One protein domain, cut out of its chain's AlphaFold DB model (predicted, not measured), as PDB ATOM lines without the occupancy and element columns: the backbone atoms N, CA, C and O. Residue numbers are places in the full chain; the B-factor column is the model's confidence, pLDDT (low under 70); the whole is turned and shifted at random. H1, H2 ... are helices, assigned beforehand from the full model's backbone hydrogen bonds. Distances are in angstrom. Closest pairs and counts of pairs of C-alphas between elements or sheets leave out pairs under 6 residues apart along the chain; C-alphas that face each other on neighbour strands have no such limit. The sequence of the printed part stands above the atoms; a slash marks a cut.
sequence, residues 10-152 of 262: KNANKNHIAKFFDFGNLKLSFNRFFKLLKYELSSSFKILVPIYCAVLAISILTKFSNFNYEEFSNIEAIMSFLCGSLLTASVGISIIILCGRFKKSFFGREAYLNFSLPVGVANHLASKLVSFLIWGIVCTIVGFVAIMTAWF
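What this domain is: This is residues 10 to 152 of the 262 residues of an uncharacterized protein of Treponema sp (UniProt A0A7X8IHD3). Three long helices, H2, H3 and H5, make a slender up-and-down bundle, each running against the one before it, while residues 10 to 28, with H1, stick out as an arm. The printed part has 143 residues and five named helices, H1 to H5 in order: all helix. It is extended, 87 by 32 by 17 A, with a radius of gyration of the C-alphas of 22.8 A.

How they stand to each other: H1, residues 10 to 20, touches no helix. H2, residues 23 to 65, and H3, residues 74 to 107, touch as a helical hairpin at a shallow tilt of 20 degrees; their closest C-alphas, of Thr 62 and Met 79, are 5.3 A apart. H4, residues 111 to 114, is close to H3 but not clearly touching; their closest C-alphas, of Ser 105 and Ala 111, are 5.6 A apart. H5, residues 121 to 151, touches H2, closest at the C-alphas of Lys 63 and Ala 150, 4.7 A. Every O i to N i+4 pair is within hydrogen-bond range in H1, H3 and H5, and 35 of 39 in H2.

Where its parts are: H1 begins at C-alpha 10 (178.930, 169.252, 309.075); H5 ends at C-alpha 151 (200.138, 185.925, 244.371). H2 is 58.1 A long, with a kink of 49 degrees near residue 46.

The domain as a whole: The printed part has no cut. pLDDT is under 70 at residues 10 to 30, 67 to 72 and 107 to 120.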
ATOM      1  N   LYS A  10     178.583 167.936 309.643       48.78
ATOM      2  CA  LYS A  10     178.930 169.252 309.075       48.78
ATOM      3  C   LYS A  10     180.420 169.364 308.747       48.78
ATOM      4  O   LYS A  10     180.765 169.896 307.693       48.78
ATOM      5  N   ASN A  11     181.299 168.848 309.608       47.78
ATOM      6  CA  ASN A  11     182.746 168.854 309.372       47.78
ATOM      7  C   ASN A  11     183.180 167.838 308.301       47.78
ATOM      8  O   ASN A  11     184.072 168.141 307.507       47.78
ATOM      9  N   ALA A  12     182.518 166.681 308.205       50.91
ATOM     10  CA  ALA A  12     182.752 165.712 307.133       50.91
ATOM     11  C   ALA A  12     182.355 166.268 305.752       50.91
ATOM     12  O   ALA A  12     183.108 166.123 304.786       50.91
ATOM     13  N   ASN A  13     181.227 166.982 305.666       43.91
ATOM     14  CA  ASN A  13     180.756 167.591 304.419       43.91
ATOM     15  C   ASN A  13     181.623 168.797 303.998       43.91
ATOM     16  O   ASN A  13     181.982 168.944 302.830       43.91
ATOM     17  N   LYS A  14     182.088 169.611 304.959       46.31
ATOM     18  CA  LYS A  14     183.017 170.725 304.692       46.31
ATOM     19  C   LYS A  14     184.373 170.240 304.158       46.31
ATOM     20  O   LYS A  14     184.923 170.857 303.249       46.31
ATOM     21  N   ASN A  15     184.869 169.102 304.651       47.09
ATOM     22  CA  ASN A  15     186.098 168.471 304.157       47.09
ATOM     23  C   ASN A  15     185.929 167.809 302.777       47.09
ATOM     24  O   ASN A  15     186.878 167.791 301.993       47.09
ATOM     25  N   HIS A  16     184.734 167.315 302.442       45.16
ATOM     26  CA  HIS A  16     184.432 166.791 301.105       45.16
ATOM     27  C   HIS A  16     184.346 167.901 300.045       45.16
ATOM     28  O   HIS A  16     184.867 167.738 298.941       45.16
ATOM     29  N   ILE A  17     183.766 169.053 300.392       46.12
ATOM     30  CA  ILE A  17     183.677 170.223 299.504       46.12
ATOM     31  C   ILE A  17     185.054 170.894 299.344       46.12
ATOM     32  O   ILE A  17     185.426 171.279 298.237       46.12
ATOM     33  N   ALA A  18     185.864 170.953 300.409       44.16
ATOM     34  CA  ALA A  18     187.238 171.463 300.343       44.16
ATOM     35  C   ALA A  18     188.170 170.582 299.485       44.16
ATOM     36  O   ALA A  18     189.045 171.108 298.803       44.16
ATOM     37  N   LYS A  19     187.948 169.258 299.446       44.09
ATOM     38  CA  LYS A  19     188.649 168.343 298.524       44.09
ATOM     39  C   LYS A  19     188.263 168.540 297.055       44.09
ATOM     40  O   LYS A  19     189.072 168.249 296.180       44.09
ATOM     41  N   PHE A  20     187.052 169.027 296.777       43.31
ATOM     42  CA  PHE A  20     186.584 169.299 295.413       43.31
ATOM     43  C   PHE A  20     187.170 170.606 294.843       43.31
ATOM     44  O   PHE A  20     187.306 170.747 293.631       43.31
ATOM     45  N   PHE A  21     187.569 171.534 295.720       43.62
ATOM     46  CA  PHE A  21     188.175 172.833 295.396       43.62
ATOM     47  C   PHE A  21     189.651 172.926 295.820       43.62
ATOM     48  O   PHE A  21     190.155 173.991 296.181       43.62
ATOM     49  N   ASP A  22     190.373 171.808 295.775       49.50
ATOM     50  CA  ASP A  22     191.804 171.795 296.057       49.50
ATOM     51  C   ASP A  22     192.587 172.403 294.876       49.50
ATOM     52  O   ASP A  22     192.998 171.726 293.928       49.50
ATOM     53  N   PHE A  23     192.786 173.725 294.929       50.69
ATOM     54  CA  PHE A  23     193.598 174.496 293.979       50.69
ATOM     55  C   PHE A  23     195.023 173.933 293.824       50.69
ATOM     56  O   PHE A  23     195.635 174.102 292.764       50.69
ATOM     57  N   GLY A  24     195.550 173.232 294.838       50.53
ATOM     58  CA  GLY A  24     196.833 172.536 294.771       50.53
ATOM     59  C   GLY A  24     196.802 171.377 293.776       50.53
ATOM     60  O   GLY A  24     197.663 171.296 292.898       50.53
ATOM     61  N   ASN A  25     195.763 170.542 293.839       53.16
ATOM     62  CA  ASN A  25     195.522 169.455 292.885       53.16
ATOM     63  C   ASN A  25     195.195 169.966 291.473       53.16
ATOM     64  O   ASN A  25     195.661 169.387 290.487       53.16
ATOM     65  N   LEU A  26     194.480 171.091 291.353       56.31
ATOM     66  CA  LEU A  26     194.218 171.742 290.064       56.31
ATOM     67  C   LEU A  26     195.520 172.219 289.395       56.31
ATOM     68  O   LEU A  26     195.761 171.932 288.221       56.31
ATOM     69  N   LYS A  27     196.404 172.886 290.149       59.62
ATOM     70  CA  LYS A  27     197.712 173.358 289.661       59.62
ATOM     71  C   LYS A  27     198.627 172.193 289.269       59.62
ATOM     72  O   LYS A  27     199.356 172.279 288.280       59.62
ATOM     73  N   LEU A  28     198.556 171.080 290.001       61.06
ATOM     74  CA  LEU A  28     199.290 169.848 289.701       61.06
ATOM     75  C   LEU A  28     198.773 169.164 288.424       61.06
ATOM     76  O   LEU A  28     199.578 168.754 287.585       61.06
ATOM     77  N   SER A  29     197.451 169.098 288.241       64.06
ATOM     78  CA  SER A  29     196.800 168.610 287.016       64.06
ATOM     79  C   SER A  29     197.189 169.459 285.798       64.06
ATOM     80  O   SER A  29     197.594 168.924 284.763       64.06
ATOM     81  N   PHE A  30     197.188 170.784 285.953       68.75
ATOM     82  CA  PHE A  30     197.570 171.730 284.904       68.75
ATOM     83  C   PHE A  30     199.050 171.602 284.511       68.75
ATOM     84  O   PHE A  30     199.378 171.503 283.330       68.75
ATOM     85  N   ASN A  31     199.962 171.497 285.482       74.38
ATOM     86  CA  ASN A  31     201.384 171.280 285.196       74.38
ATOM     87  C   ASN A  31     201.643 169.959 284.453       74.38
ATOM     88  O   ASN A  31     202.483 169.906 283.551       74.38
ATOM     89  N   ARG A  32     200.913 168.890 284.795       74.25
ATOM     90  CA  ARG A  32     200.984 167.610 284.071       74.25
ATOM     91  C   ARG A  32     200.488 167.757 282.632       74.25
ATOM     92  O   ARG A  32     201.162 167.280 281.721       74.25
ATOM     93  N   PHE A  33     199.379 168.466 282.422       76.44
ATOM     94  CA  PHE A  33     198.837 168.771 281.095       76.44
ATOM     95  C   PHE A  33     199.843 169.516 280.205       76.44
ATOM     96  O   PHE A  33     200.112 169.079 279.087       76.44
ATOM     97  N   PHE A  34     200.470 170.586 280.704       76.31
ATOM     98  CA  PHE A  34     201.466 171.343 279.930       76.31
ATOM     99  C   PHE A  34     202.687 170.506 279.566       76.31
ATOM    100  O   PHE A  34     203.221 170.622 278.461       76.31
ATOM    101  N   LYS A  35     203.126 169.636 280.480       78.56
ATOM    102  CA  LYS A  35     204.235 168.722 280.216       78.56
ATOM    103  C   LYS A  35     203.877 167.745 279.092       78.56
ATOM    104  O   LYS A  35     204.662 167.614 278.157       78.56
ATOM    105  N   LEU A  36     202.693 167.126 279.145       78.06
ATOM    106  CA  LEU A  36     202.176 166.239 278.092       78.06
ATOM    107  C   LEU A  36     202.103 166.962 276.743       78.06
ATOM    108  O   LEU A  36     202.692 166.506 275.766       78.06
ATOM    109  N   LEU A  37     201.467 168.132 276.719       79.69
ATOM    110  CA  LEU A  37     201.315 168.953 275.522       79.69
ATOM    111  C   LEU A  37     202.669 169.324 274.901       79.69
ATOM    112  O   LEU A  37     202.857 169.179 273.695       79.69
ATOM    113  N   LYS A  38     203.654 169.722 275.717       80.75
ATOM    114  CA  LYS A  38     205.013 170.021 275.241       80.75
ATOM    115  C   LYS A  38     205.663 168.812 274.565       80.75
ATOM    116  O   LYS A  38     206.293 168.974 273.518       80.75
ATOM    117  N   TYR A  39     205.527 167.617 275.142       80.75
ATOM    118  CA  TYR A  39     206.065 166.396 274.535       80.75
ATOM    119  C   TYR A  39     205.390 166.073 273.201       80.75
ATOM    120  O   TYR A  39     206.076 165.711 272.241       80.75
ATOM    121  N   GLU A  40     204.069 166.242 273.111       76.56
ATOM    122  CA  GLU A  40     203.346 166.025 271.859       76.56
ATOM    123  C   GLU A  40     203.793 166.992 270.764       76.56
ATOM    124  O   GLU A  40     204.137 166.556 269.661       76.56
ATOM    125  N   LEU A  41     203.852 168.287 271.083       80.75
ATOM    126  CA  LEU A  41     204.258 169.327 270.143       80.75
ATOM    127  C   LEU A  41     205.704 169.145 269.686       80.75
ATOM    128  O   LEU A  41     205.965 169.187 268.489       80.75
ATOM    129  N   SER A  42     206.638 168.883 270.606       78.94
ATOM    130  CA  SER A  42     208.060 168.723 270.270       78.94
ATOM    131  C   SER A  42     208.305 167.570 269.297       78.94
ATOM    132  O   SER A  42     209.174 167.651 268.429       78.94
ATOM    133  N   SER A  43     207.525 166.496 269.408       76.88
ATOM    134  CA  SER A  43     207.666 165.354 268.513       76.88
ATOM    135  C   SER A  43     207.032 165.602 267.139       76.88
ATOM    136  O   SER A  43     207.611 165.189 266.137       76.88
ATOM    137  N   SER A  44     205.893 166.298 267.067       80.38
ATOM    138  CA  SER A  44     205.283 166.703 265.788       80.38
ATOM    139  C   SER A  44     206.096 167.784 265.066       80.38
ATOM    140  O   SER A  44     206.183 167.773 263.841       80.38
ATOM    141  N   PHE A  45     206.757 168.662 265.822       83.62
ATOM    142  CA  PHE A  45     207.554 169.775 265.305       83.62
ATOM    143  C   PHE A  45     208.635 169.319 264.327       83.62
ATOM    144  O   PHE A  45     208.777 169.890 263.253       83.62
ATOM    145  N   LYS A  46     209.346 168.236 264.652       84.81
ATOM    146  CA  LYS A  46     210.442 167.718 263.819       84.81
ATOM    147  C   LYS A  46     210.001 167.281 262.419       84.81
ATOM    148  O   LYS A  46     210.836 167.235 261.525       84.81
ATOM    149  N   ILE A  47     208.725 166.934 262.245       86.00
ATOM    150  CA  ILE A  47     208.189 166.421 260.979       86.00
ATOM    151  C   ILE A  47     207.424 167.518 260.232       86.00
ATOM    152  O   ILE A  47     207.589 167.660 259.025       86.00
ATOM    153  N   LEU A  48     206.609 168.309 260.936       87.50
ATOM    154  CA  LEU A  48     205.745 169.316 260.311       87.50
ATOM    155  C   LEU A  48     206.503 170.582 259.901       87.50
ATOM    156  O   LEU A  48     206.216 171.155 258.854       87.50
ATOM    157  N   VAL A  49     207.507 171.001 260.674       90.94
ATOM    158  CA  VAL A  49     208.249 172.239 260.388       90.94
ATOM    159  C   VAL A  49     208.995 172.191 259.054       90.94
ATOM    160  O   VAL A  49     208.832 173.138 258.290       90.94
ATOM    161  N   PRO A  50     209.739 171.121 258.700       92.81
ATOM    162  CA  PRO A  50     210.377 171.038 257.386       92.81
ATOM    163  C   PRO A  50     209.389 171.177 256.221       92.81
ATOM    164  O   PRO A  50     209.694 171.847 255.238       92.81
ATOM    165  N   ILE A  51     208.193 170.592 256.351       91.50
ATOM    166  CA  ILE A  51     207.136 170.671 255.333       91.50
ATOM    167  C   ILE A  51     206.656 172.118 255.185       91.50
ATOM    168  O   ILE A  51     206.556 172.626 254.073       91.50
ATOM    169  N   TYR A  52     206.403 172.810 256.297       92.94
ATOM    170  CA  TYR A  52     205.972 174.209 256.272       92.94
ATOM    171  C   TYR A  52     207.059 175.152 255.750       92.94
ATOM    172  O   TYR A  52     206.759 176.063 254.982       92.94
ATOM    173  N   CYS A  53     208.326 174.904 256.085       93.50
ATOM    174  CA  CYS A  53     209.450 175.632 255.504       93.50
ATOM    175  C   CYS A  53     209.541 175.426 253.986       93.50
ATOM    176  O   CYS A  53     209.772 176.393 253.266       93.50
ATOM    177  N   ALA A  54     209.317 174.203 253.492       93.06
ATOM    178  CA  ALA A  54     209.302 173.923 252.057       93.06
ATOM    179  C   ALA A  54     208.176 174.683 251.335       93.06
ATOM    180  O   ALA A  54     208.417 175.266 250.282       93.06
ATOM    181  N   VAL A  55     206.976 174.743 251.927       93.75
ATOM    182  CA  VAL A  55     205.843 175.517 251.382       93.75
ATOM    183  C   VAL A  55     206.194 176.998 251.249       93.75
ATOM    184  O   VAL A  55     205.977 177.587 250.193       93.75
ATOM    185  N   LEU A  56     206.783 177.594 252.288       94.88
ATOM    186  CA  LEU A  56     207.192 179.000 252.253       94.88
ATOM    187  C   LEU A  56     208.313 179.253 251.237       94.88
ATOM    188  O   LEU A  56     208.270 180.251 250.523       94.88
ATOM    189  N   ALA A  57     209.287 178.347 251.139       93.81
ATOM    190  CA  ALA A  57     210.376 178.461 250.176       93.81
ATOM    191  C   ALA A  57     209.857 178.448 248.732       93.81
ATOM    192  O   ALA A  57     210.215 179.328 247.951       93.81
ATOM    193  N   ILE A  58     208.977 177.499 248.389       91.94
ATOM    194  CA  ILE A  58     208.377 177.431 247.049       91.94
ATOM    195  C   ILE A  58     207.543 178.675 246.768       91.94
ATOM    196  O   ILE A  58     207.657 179.231 245.686       91.94
ATOM    197  N   SER A  59     206.784 179.165 247.745       92.62
ATOM    198  CA  SER A  59     205.990 180.378 247.570       92.62
ATOM    199  C   SER A  59     206.829 181.606 247.188       92.62
ATOM    200  O   SER A  59     206.489 182.363 246.278       92.62
ATOM    201  N   ILE A  60     207.976 181.781 247.850       91.88
ATOM    202  CA  ILE A  60     208.914 182.861 247.535       91.88
ATOM    203  C   ILE A  60     209.488 182.675 246.125       91.88
ATOM    204  O   ILE A  60     209.564 183.638 245.364       91.88
ATOM    205  N   LEU A  61     209.857 181.443 245.756       90.06
ATOM    206  CA  LEU A  61     210.338 181.127 244.409       90.06
ATOM    207  C   LEU A  61     209.273 181.408 243.337       90.06
ATOM    208  O   LEU A  61     209.610 181.935 242.279       90.06
ATOM    209  N   THR A  62     208.000 181.120 243.615       89.31
ATOM    210  CA  THR A  62     206.877 181.453 242.732       89.31
ATOM    211  C   THR A  62     206.764 182.964 242.540       89.31
ATOM    212  O   THR A  62     206.663 183.408 241.399       89.31
ATOM    213  N   LYS A  63     206.887 183.772 243.607       87.56
ATOM    214  CA  LYS A  63     206.904 185.240 243.478       87.56
ATOM    215  C   LYS A  63     208.050 185.719 242.587       87.56
ATOM    216  O   LYS A  63     207.829 186.559 241.724       87.56
ATOM    217  N   PHE A  64     209.255 185.171 242.768       84.56
ATOM    218  CA  PHE A  64     210.411 185.525 241.938       84.56
ATOM    219  C   PHE A  64     210.218 185.169 240.460       84.56
ATOM    220  O   PHE A  64     210.644 185.927 239.593       84.56
ATOM    221  N   SER A  65     209.559 184.044 240.177       81.25
ATOM    222  CA  SER A  65     209.266 183.625 238.805       81.25
ATOM    223  C   SER A  65     208.307 184.573 238.085       81.25
ATOM    224  O   SER A  65     208.439 184.709 236.878       81.25
ATOM    225  N   ASN A  66     207.388 185.219 238.810       71.81
ATOM    226  CA  ASN A  66     206.340 186.089 238.257       71.81
ATOM    227  C   ASN A  66     206.819 187.515 237.897       71.81
ATOM    228  O   ASN A  66     206.017 188.339 237.466       71.81
ATOM    229  N   PHE A  67     208.099 187.855 238.111       62.38
ATOM    230  CA  PHE A  67     208.640 189.189 237.788       62.38
ATOM    231  C   PHE A  67     209.006 189.374 236.303       62.38
ATOM    232  O   PHE A  67     209.351 190.488 235.908       62.38
ATOM    233  N   ASN A  68     208.948 188.331 235.466       61.03
ATOM    234  CA  ASN A  68     209.236 188.443 234.031       61.03
ATOM    235  C   ASN A  68     207.947 188.733 233.243       61.03
ATOM    236  O   ASN A  68     207.381 187.873 232.583       61.03
ATOM    237  N   TYR A  69     207.516 189.992 233.312       55.16
ATOM    238  CA  TYR A  69     206.219 190.526 232.873       55.16
ATOM    239  C   TYR A  69     205.845 190.433 231.379       55.16
ATOM    240  O   TYR A  69     204.833 191.022 231.000       55.16
ATOM    241  N   GLU A  70     206.600 189.755 230.514       57.66
ATOM    242  CA  GLU A  70     206.342 189.865 229.067       57.66
ATOM    243  C   GLU A  70     205.494 188.736 228.471       57.66
ATOM    244  O   GLU A  70     204.724 189.007 227.556       57.66
ATOM    245  N   GLU A  71     205.489 187.526 229.033       58.47
ATOM    246  CA  GLU A  71     204.560 186.457 228.641       58.47
ATOM    247  C   GLU A  71     204.327 185.524 229.831       58.47
ATOM    248  O   GLU A  71     205.264 185.257 230.580       58.47
ATOM    249  N   PHE A  72     203.105 184.989 229.977       61.75
ATOM    250  CA  PHE A  72     202.801 183.888 230.901       61.75
ATOM    251  C   PHE A  72     203.673 182.688 230.515       61.75
ATOM    252  O   PHE A  72     203.307 181.850 229.685       61.75
ATOM    253  N   SER A  73     204.890 182.650 231.045       70.44
ATOM    254  CA  SER A  73     205.862 181.649 230.651       70.44
ATOM    255  C   SER A  73     205.412 180.296 231.196       70.44
ATOM    256  O   SER A  73     204.814 180.195 232.271       70.44
ATOM    257  N   ASN A  74     205.747 179.213 230.490       79.81
ATOM    258  CA  ASN A  74     205.488 177.857 230.987       79.81
ATOM    259  C   ASN A  74     206.052 177.647 232.413       79.81
ATOM    260  O   ASN A  74     205.523 176.842 233.175       79.81
ATOM    261  N   ILE A  75     207.096 178.396 232.790       80.62
ATOM    262  CA  ILE A  75     207.758 178.347 234.099       80.62
ATOM    263  C   ILE A  75     206.859 178.913 235.209       80.62
ATOM    264  O   ILE A  75     206.714 178.264 236.244       80.62
ATOM    265  N   GLU A  76     206.203 180.056 235.001       82.00
ATOM    266  CA  GLU A  76     205.288 180.657 235.991       82.00
ATOM    267  C   GLU A  76     204.092 179.747 236.288       82.00
ATOM    268  O   GLU A  76     203.711 179.545 237.449       82.00
ATOM    269  N   ALA A  77     203.535 179.130 235.241       83.62
ATOM    270  CA  ALA A  77     202.448 178.166 235.367       83.62
ATOM    271  C   ALA A  77     202.885 176.923 236.162       83.62
ATOM    272  O   ALA A  77     202.174 176.488 237.073       83.62
ATOM    273  N   ILE A  78     204.076 176.383 235.873       87.69
ATOM    274  CA  ILE A  78     204.649 175.248 236.610       87.69
ATOM    275  C   ILE A  78     204.880 175.612 238.083       87.69
ATOM    276  O   ILE A  78     204.503 174.841 238.965       87.69
ATOM    277  N   MET A  79     205.457 176.781 238.372       88.19
ATOM    278  CA  MET A  79     205.747 177.218 239.743       88.19
ATOM    279  C   MET A  79     204.475 177.488 240.547       88.19
ATOM    280  O   MET A  79     204.400 177.140 241.727       88.19
ATOM    281  N   SER A  80     203.444 178.049 239.917       86.94
ATOM    282  CA  SER A  80     202.132 178.244 240.540       86.94
ATOM    283  C   SER A  80     201.447 176.909 240.840       86.94
ATOM    284  O   SER A  80     200.929 176.707 241.942       86.94
ATOM    285  N   PHE A  81     201.500 175.960 239.900       90.38
ATOM    286  CA  PHE A  81     200.980 174.608 240.100       90.38
ATOM    287  C   PHE A  81     201.732 173.858 241.208       90.38
ATOM    288  O   PHE A  81     201.120 173.198 242.054       90.38
ATOM    289  N   LEU A  82     203.059 173.987 241.254       91.56
ATOM    290  CA  LEU A  82     203.891 173.393 242.296       91.56
ATOM    291  C   LEU A  82     203.556 173.981 243.674       91.56
ATOM    292  O   LEU A  82     203.389 173.231 244.634       91.56
ATOM    293  N   CYS A  83     203.382 175.301 243.771       91.12
ATOM    294  CA  CYS A  83     202.988 175.955 245.016       91.12
ATOM    295  C   CYS A  83     201.605 175.478 245.493       91.12
ATOM    296  O   CYS A  83     201.451 175.080 246.649       91.12
ATOM    297  N   GLY A  84     200.603 175.445 244.605       90.88
ATOM    298  CA  GLY A  84     199.248 174.991 244.940       90.88
ATOM    299  C   GLY A  84     199.172 173.507 245.330       90.88
ATOM    300  O   GLY A  84     198.498 173.142 246.302       90.88
ATOM    301  N   SER A  85     199.903 172.641 244.624       92.44
ATOM    302  CA  SER A  85     199.968 171.211 244.949       92.44
ATOM    303  C   SER A  85     200.703 170.954 246.266       92.44
ATOM    304  O   SER A  85     200.215 170.166 247.079       92.44
ATOM    305  N   LEU A  86     201.808 171.659 246.543       93.12
ATOM    306  CA  LEU A  86     202.530 171.532 247.810       93.12
ATOM    307  C   LEU A  86     201.702 172.051 248.994       93.12
ATOM    308  O   LEU A  86     201.681 171.411 250.045       93.12
ATOM    309  N   LEU A  87     200.966 173.156 248.824       93.00
ATOM    310  CA  LEU A  87     200.016 173.649 249.824       93.00
ATOM    311  C   LEU A  87     198.982 172.577 250.174       93.00
ATOM    312  O   LEU A  87     198.831 172.218 251.343       93.00
ATOM    313  N   THR A  88     198.337 172.000 249.161       91.75
ATOM    314  CA  THR A  88     197.327 170.949 249.348       91.75
ATOM    315  C   THR A  88     197.926 169.702 250.010       91.75
ATOM    316  O   THR A  88     197.359 169.160 250.964       91.75
ATOM    317  N   ALA A  89     199.112 169.275 249.567       91.94
ATOM    318  CA  ALA A  89     199.828 168.147 250.152       91.94
ATOM    319  C   ALA A  89     200.202 168.402 251.620       91.94
ATOM    320  O   ALA A  89     200.057 167.505 252.448       91.94
ATOM    321  N   SER A  90     200.632 169.618 251.969       91.75
ATOM    322  CA  SER A  90     201.021 169.971 253.338       91.75
ATOM    323  C   SER A  90     199.863 169.826 254.326       91.75
ATOM    324  O   SER A  90     200.058 169.296 255.424       91.75
ATOM    325  N   VAL A  91     198.647 170.202 253.916       89.81
ATOM    326  CA  VAL A  91     197.428 170.036 254.716       89.81
ATOM    327  C   VAL A  91     197.121 168.550 254.895       89.81
ATOM    328  O   VAL A  91     196.970 168.084 256.026       89.81
ATOM    329  N   GLY A  92     197.106 167.778 253.803       89.38
ATOM    330  CA  GLY A  92     196.831 166.339 253.846       89.38
ATOM    331  C   GLY A  92     197.835 165.565 254.707       89.38
ATOM    332  O   GLY A  92     197.446 164.781 255.573       89.38
ATOM    333  N   ILE A  93     199.132 165.832 254.533       89.81
ATOM    334  CA  ILE A  93     200.205 165.202 255.313       89.81
ATOM    335  C   ILE A  93     200.102 165.595 256.793       89.81
ATOM    336  O   ILE A  93     200.260 164.731 257.658       89.81
ATOM    337  N   SER A  94     199.781 166.857 257.099       88.69
ATOM    338  CA  SER A  94     199.572 167.308 258.481       88.69
ATOM    339  C   SER A  94     198.451 166.522 259.157       88.69
ATOM    340  O   SER A  94     198.650 165.996 260.253       88.69
ATOM    341  N   ILE A  95     197.310 166.363 258.479       87.06
ATOM    342  CA  ILE A  95     196.181 165.563 258.971       87.06
ATOM    343  C   ILE A  95     196.623 164.114 259.197       87.06
ATOM    344  O   ILE A  95     196.451 163.590 260.294       87.06
ATOM    345  N   ILE A  96     197.268 163.473 258.215       88.69
ATOM    346  CA  ILE A  96     197.716 162.074 258.321       88.69
ATOM    347  C   ILE A  96     198.649 161.871 259.523       88.69
ATOM    348  O   ILE A  96     198.460 160.926 260.296       88.69
ATOM    349  N   ILE A  97     199.634 162.754 259.713       86.88
ATOM    350  CA  ILE A  97     200.576 162.679 260.837       86.88
ATOM    351  C   ILE A  97     199.827 162.830 262.161       86.88
ATOM    352  O   ILE A  97     199.994 162.001 263.059       86.88
ATOM    353  N   LEU A  98     198.997 163.864 262.293       84.94
ATOM    354  CA  LEU A  98     198.264 164.152 263.521       84.94
ATOM    355  C   LEU A  98     197.320 162.991 263.887       84.94
ATOM    356  O   LEU A  98     197.372 162.486 265.015       84.94
ATOM    357  N   CYS A  99     196.547 162.479 262.924       84.69
ATOM    358  CA  CYS A  99     195.677 161.311 263.090       84.69
ATOM    359  C   CYS A  99     196.471 160.051 263.472       84.69
ATOM    360  O   CYS A  99     196.102 159.328 264.400       84.69
ATOM    361  N   GLY A 100     197.599 159.794 262.803       82.44
ATOM    362  CA  GLY A 100     198.487 158.672 263.118       82.44
ATOM    363  C   GLY A 100     199.008 158.731 264.555       82.44
ATOM    364  O   GLY A 100     199.026 157.718 265.261       82.44
ATOM    365  N   ARG A 101     199.356 159.927 265.040       81.56
ATOM    366  CA  ARG A 101     199.788 160.142 266.428       81.56
ATOM    367  C   ARG A 101     198.667 159.962 267.442       81.56
ATOM    368  O   ARG A 101     198.934 159.466 268.535       81.56
ATOM    369  N   PHE A 102     197.441 160.364 267.117       81.44
ATOM    370  CA  PHE A 102     196.281 160.090 267.963       81.44
ATOM    371  C   PHE A 102     196.075 158.579 268.111       81.44
ATOM    372  O   PHE A 102     196.054 158.060 269.228       81.44
ATOM    373  N   LYS A 103     196.052 157.855 266.984       78.81
ATOM    374  CA  LYS A 103     195.882 156.396 266.965       78.81
ATOM    375  C   LYS A 103     196.971 155.677 267.760       78.81
ATOM    376  O   LYS A 103     196.660 154.792 268.552       78.81
ATOM    377  N   LYS A 104     198.235 156.084 267.615       78.06
ATOM    378  CA  LYS A 104     199.353 155.496 268.369       78.06
ATOM    379  C   LYS A 104     199.222 155.711 269.884       78.06
ATOM    380  O   LYS A 104     199.492 154.787 270.643       78.06
ATOM    381  N   SER A 105     198.756 156.893 270.294       73.56
ATOM    382  CA  SER A 105     198.626 157.292 271.701       73.56
ATOM    383  C   SER A 105     197.509 156.567 272.460       73.56
ATOM    384  O   SER A 105     197.660 156.344 273.658       73.56
ATOM    385  N   PHE A 106     196.401 156.227 271.788       73.31
ATOM    386  CA  PHE A 106     195.217 155.617 272.421       73.31
ATOM    387  C   PHE A 106     195.008 154.137 272.089       73.31
ATOM    388  O   PHE A 106     194.452 153.409 272.905       73.31
ATOM    389  N   PHE A 107     195.446 153.676 270.915       68.81
ATOM    390  CA  PHE A 107     195.211 152.303 270.440       68.81
ATOM    391  C   PHE A 107     196.504 151.522 270.165       68.81
ATOM    392  O   PHE A 107     196.452 150.357 269.772       68.81
ATOM    393  N   GLY A 108     197.668 152.155 270.329       66.62
ATOM    394  CA  GLY A 108     198.972 151.526 270.140       66.62
ATOM    395  C   GLY A 108     199.543 150.909 271.419       66.62
ATOM    396  O   GLY A 108     198.958 150.981 272.493       66.62
ATOM    397  N   ARG A 109     200.758 150.360 271.317       58.25
ATOM    398  CA  ARG A 109     201.521 149.803 272.455       58.25
ATOM    399  C   ARG A 109     201.803 150.824 273.572       58.25
ATOM    400  O   ARG A 109     202.029 150.434 274.707       58.25
ATOM    401  N   GLU A 110     201.749 152.119 273.254       61.62
ATOM    402  CA  GLU A 110     201.908 153.231 274.204       61.62
ATOM    403  C   GLU A 110     200.658 153.446 275.078       61.62
ATOM    404  O   GLU A 110     200.757 154.020 276.160       61.62
ATOM    405  N   ALA A 111     199.494 152.938 274.652       58.81
ATOM    406  CA  ALA A 111     198.245 153.041 275.398       58.81
ATOM    407  C   ALA A 111     198.344 152.332 276.761       58.81
ATOM    408  O   ALA A 111     197.981 152.913 277.777       58.81
ATOM    409  N   TYR A 112     198.943 151.134 276.804       56.66
ATOM    410  CA  TYR A 112     199.145 150.359 278.040       56.66
ATOM    411  C   TYR A 112     199.957 151.110 279.110       56.66
ATOM    412  O   TYR A 112     199.706 150.937 280.299       56.66
ATOM    413  N   LEU A 113     200.909 151.959 278.704       58.34
ATOM    414  CA  LEU A 113     201.724 152.758 279.626       58.34
ATOM    415  C   LEU A 113     201.017 154.050 280.069       58.34
ATOM    416  O   LEU A 113     201.279 154.572 281.148       58.34
ATOM    417  N   ASN A 114     200.122 154.578 279.231       53.50
ATOM    418  CA  ASN A 114     199.346 155.774 279.550       53.50
ATOM    419  C   ASN A 114     198.216 155.480 280.549       53.50
ATOM    420  O   ASN A 114     197.858 156.371 281.312       53.50
ATOM    421  N   PHE A 115     197.702 154.244 280.597       54.09
ATOM    422  CA  PHE A 115     196.690 153.827 281.581       54.09
ATOM    423  C   PHE A 115     197.262 153.383 282.930       54.09
ATOM    424  O   PHE A 115     196.507 153.243 283.884       54.09
ATOM    425  N   SER A 116     198.582 153.216 283.044       52.16
ATOM    426  CA  SER A 116     199.248 152.956 284.327       52.16
ATOM    427  C   SER A 116     199.713 154.230 285.046       52.16
ATOM    428  O   SER A 116     200.126 154.176 286.204       52.16
ATOM    429  N   LEU A 117     199.625 155.395 284.393       54.19
ATOM    430  CA  LEU A 117     199.876 156.701 285.003       54.19
ATOM    431  C   LEU A 117     198.556 157.263 285.570       54.19
ATOM    432  O   LEU A 117     197.542 157.217 284.880       54.19
ATOM    433  N   PRO A 118     198.535 157.853 286.785       49.41
ATOM    434  CA  PRO A 118     197.324 158.373 287.429       49.41
ATOM    435  C   PRO A 118     196.914 159.721 286.812       49.41
ATOM    436  O   PRO A 118     196.932 160.771 287.464       49.41
ATOM    437  N   VAL A 119     196.634 159.726 285.511       58.00
ATOM    438  CA  VAL A 119     196.207 160.887 284.733       58.00
ATOM    439  C   VAL A 119     194.959 160.481 283.956       58.00
ATOM    440  O   VAL A 119     194.980 159.553 283.157       58.00
ATOM    441  N   GLY A 120     193.842 161.164 284.215       65.19
ATOM    442  CA  GLY A 120     192.558 160.808 283.615       65.19
ATOM    443  C   GLY A 120     192.548 160.939 282.087       65.19
ATOM    444  O   GLY A 120     193.177 161.837 281.522       65.19
ATOM    445  N   VAL A 121     191.760 160.087 281.423       71.44
ATOM    446  CA  VAL A 121     191.559 160.056 279.956       71.44
ATOM    447  C   VAL A 121     191.197 161.433 279.390       71.44
ATOM    448  O   VAL A 121     191.669 161.814 278.321       71.44
ATOM    449  N   ALA A 122     190.412 162.211 280.142       72.56
ATOM    450  CA  ALA A 122     190.008 163.562 279.768       72.56
ATOM    451  C   ALA A 122     191.202 164.521 279.595       72.56
ATOM    452  O   ALA A 122     191.218 165.302 278.647       72.56
ATOM    453  N   ASN A 123     192.233 164.427 280.445       74.31
ATOM    454  CA  ASN A 123     193.417 165.287 280.350       74.31
ATOM    455  C   ASN A 123     194.270 164.948 279.119       74.31
ATOM    456  O   ASN A 123     194.789 165.852 278.469       74.31
ATOM    457  N   HIS A 124     194.376 163.661 278.774       78.12
ATOM    458  CA  HIS A 124     195.068 163.207 277.565       78.12
ATOM    459  C   HIS A 124     194.314 163.592 276.285       78.12
ATOM    460  O   HIS A 124     194.921 164.017 275.300       78.12
ATOM    461  N   LEU A 125     192.983 163.483 276.296       84.25
ATOM    462  CA  LEU A 125     192.146 163.907 275.175       84.25
ATOM    463  C   LEU A 125     192.222 165.426 274.971       84.25
ATOM    464  O   LEU A 125     192.410 165.892 273.848       84.25
ATOM    465  N   ALA A 126     192.157 166.198 276.058       83.19
ATOM    466  CA  ALA A 126     192.299 167.647 276.011       83.19
ATOM    467  C   ALA A 126     193.683 168.073 275.495       83.19
ATOM    468  O   ALA A 126     193.772 168.991 274.683       83.19
ATOM    469  N   SER A 127     194.772 167.403 275.905       83.56
ATOM    470  CA  SER A 127     196.116 167.776 275.435       83.56
ATOM    471  C   SER A 127     196.272 167.538 273.935       83.56
ATOM    472  O   SER A 127     196.864 168.363 273.240       83.56
ATOM    473  N   LYS A 128     195.669 166.455 273.428       87.00
ATOM    474  CA  LYS A 128     195.607 166.151 271.994       87.00
ATOM    475  C   LYS A 128     194.808 167.189 271.224       87.00
ATOM    476  O   LYS A 128     195.269 167.644 270.183       87.00
ATOM    477  N   LEU A 129     193.644 167.578 271.739       88.50
ATOM    478  CA  LEU A 129     192.811 168.605 271.120       88.50
ATOM    479  C   LEU A 129     193.572 169.923 270.977       88.50
ATOM    480  O   LEU A 129     193.631 170.480 269.885       88.50
ATOM    481  N   VAL A 130     194.218 170.391 272.049       89.38
ATOM    482  CA  VAL A 130     194.982 171.646 272.002       89.38
ATOM    483  C   VAL A 130     196.189 171.521 271.069       89.38
ATOM    484  O   VAL A 130     196.475 172.449 270.320       89.38
ATOM    485  N   SER A 131     196.863 170.368 271.039       89.00
ATOM    486  CA  SER A 131     197.944 170.102 270.082       89.00
ATOM    487  C   SER A 131     197.464 170.210 268.627       89.00
ATOM    488  O   SER A 131     198.102 170.886 267.820       89.00
ATOM    489  N   PHE A 132     196.310 169.619 268.296       90.81
ATOM    490  CA  PHE A 132     195.699 169.731 266.967       90.81
ATOM    491  C   PHE A 132     195.288 171.170 266.640       90.81
ATOM    492  O   PHE A 132     195.547 171.616 265.528       90.81
ATOM    493  N   LEU A 133     194.712 171.911 267.592       91.62
ATOM    494  CA  LEU A 133     194.368 173.324 267.398       91.62
ATOM    495  C   LEU A 133     195.605 174.179 267.108       91.62
ATOM    496  O   LEU A 133     195.590 174.969 266.169       91.62
ATOM    497  N   ILE A 134     196.691 174.001 267.869       91.94
ATOM    498  CA  ILE A 134     197.945 174.738 267.659       91.94
ATOM    499  C   ILE A 134     198.486 174.468 266.253       91.94
ATOM    500  O   ILE A 134     198.792 175.409 265.524       91.94
ATOM    501  N   TRP A 135     198.573 173.198 265.848       91.19
ATOM    502  CA  TRP A 135     199.049 172.847 264.509       91.19
ATOM    503  C   TRP A 135     198.096 173.299 263.402       91.19
ATOM    504  O   TRP A 135     198.567 173.716 262.349       91.19
ATOM    505  N   GLY A 136     196.785 173.287 263.648       90.75
ATOM    506  CA  GLY A 136     195.782 173.845 262.746       90.75
ATOM    507  C   GLY A 136     196.009 175.335 262.503       90.75
ATOM    508  O   GLY A 136     196.149 175.745 261.356       90.75
ATOM    509  N   ILE A 137     196.163 176.124 263.572       92.00
ATOM    510  CA  ILE A 137     196.453 177.564 263.490       92.00
ATOM    511  C   ILE A 137     197.763 177.814 262.736       92.00
ATOM    512  O   ILE A 137     197.802 178.652 261.836       92.00
ATOM    513  N   VAL A 138     198.829 177.070 263.053       92.62
ATOM    514  CA  VAL A 138     200.116 177.185 262.346       92.62
ATOM    515  C   VAL A 138     199.949 176.869 260.859       92.62
ATOM    516  O   VAL A 138     200.448 177.619 260.026       92.62
ATOM    517  N   CYS A 139     199.215 175.810 260.514       92.69
ATOM    518  CA  CYS A 139     198.951 175.436 259.127       92.69
ATOM    519  C   CYS A 139     198.171 176.529 258.381       92.69
ATOM    520  O   CYS A 139     198.523 176.860 257.250       92.69
ATOM    521  N   THR A 140     197.152 177.124 259.009       91.56
ATOM    522  CA  THR A 140     196.387 178.238 258.430       91.56
ATOM    523  C   THR A 140     197.266 179.465 258.212       91.56
ATOM    524  O   THR A 140     197.215 180.054 257.137       91.56
ATOM    525  N   ILE A 141     198.107 179.830 259.186       93.12
ATOM    526  CA  ILE A 141     199.025 180.973 259.068       93.12
ATOM    527  C   ILE A 141     200.044 180.730 257.954       93.12
ATOM    528  O   ILE A 141     200.225 181.592 257.101       93.12
ATOM    529  N   VAL A 142     200.690 179.561 257.923       94.44
ATOM    530  CA  VAL A 142     201.678 179.216 256.889       94.44
ATOM    531  C   VAL A 142     201.036 179.218 255.505       94.44
ATOM    532  O   VAL A 142     201.589 179.817 254.587       94.44
ATOM    533  N   GLY A 143     199.863 178.598 255.358       93.25
ATOM    534  CA  GLY A 143     199.128 178.581 254.096       93.25
ATOM    535  C   GLY A 143     198.723 179.982 253.643       93.25
ATOM    536  O   GLY A 143     198.907 180.326 252.480       93.25
ATOM    537  N   PHE A 144     198.249 180.820 254.565       91.75
ATOM    538  CA  PHE A 144     197.904 182.210 254.283       91.75
ATOM    539  C   PHE A 144     199.123 183.026 253.836       91.75
ATOM    540  O   PHE A 144     199.072 183.689 252.806       91.75
ATOM    541  N   VAL A 145     200.237 182.939 254.569       93.00
ATOM    542  CA  VAL A 145     201.492 183.630 254.231       93.00
ATOM    543  C   VAL A 145     202.031 183.154 252.884       93.00
ATOM    544  O   VAL A 145     202.482 183.976 252.090       93.00
ATOM    545  N   ALA A 146     201.962 181.855 252.594       93.06
ATOM    546  CA  ALA A 146     202.339 181.313 251.294       93.06
ATOM    547  C   ALA A 146     201.453 181.894 250.179       93.06
ATOM    548  O   ALA A 146     201.953 182.490 249.238       93.06
ATOM    549  N   ILE A 147     200.129 181.851 250.315       91.44
ATOM    550  CA  ILE A 147     199.241 182.411 249.287       91.44
ATOM    551  C   ILE A 147     199.501 183.912 249.075       91.44
ATOM    552  O   ILE A 147     199.605 184.375 247.941       91.44
ATOM    553  N   MET A 148     199.671 184.669 250.158       90.31
ATOM    554  CA  MET A 148     199.963 186.099 250.070       90.31
ATOM    555  C   MET A 148     201.310 186.380 249.409       90.31
ATOM    556  O   MET A 148     201.409 187.292 248.602       90.31
ATOM    557  N   THR A 149     202.339 185.588 249.706       90.69
ATOM    558  CA  THR A 149     203.661 185.767 249.089       90.69
ATOM    559  C   THR A 149     203.661 185.415 247.608       90.69
ATOM    560  O   THR A 149     204.244 186.164 246.838       90.69
ATOM    561  N   ALA A 150     203.020 184.325 247.191       89.38
ATOM    562  CA  ALA A 150     203.074 183.881 245.800       89.38
ATOM    563  C   ALA A 150     202.263 184.768 244.839       89.38
ATOM    564  O   ALA A 150     202.692 184.972 243.704       89.38
ATOM    565  N   TRP A 151     201.107 185.286 245.277       87.19
ATOM    566  CA  TRP A 151     200.138 185.925 244.371       87.19
ATOM    567  C   TRP A 151     199.792 187.381 244.694       87.19
ATOM    568  O   TRP A 151     199.166 188.033 243.863       87.19
ATOM    569  N   PHE A 152     200.170 187.903 245.863       87.50
ATOM    570  CA  PHE A 152     199.759 189.238 246.300       87.50
ATOM    571  C   PHE A 152     200.943 190.130 246.694       87.50
ATOM    572  O   PHE A 152     202.055 189.683 247.003       87.50
TER     573      PHE A 152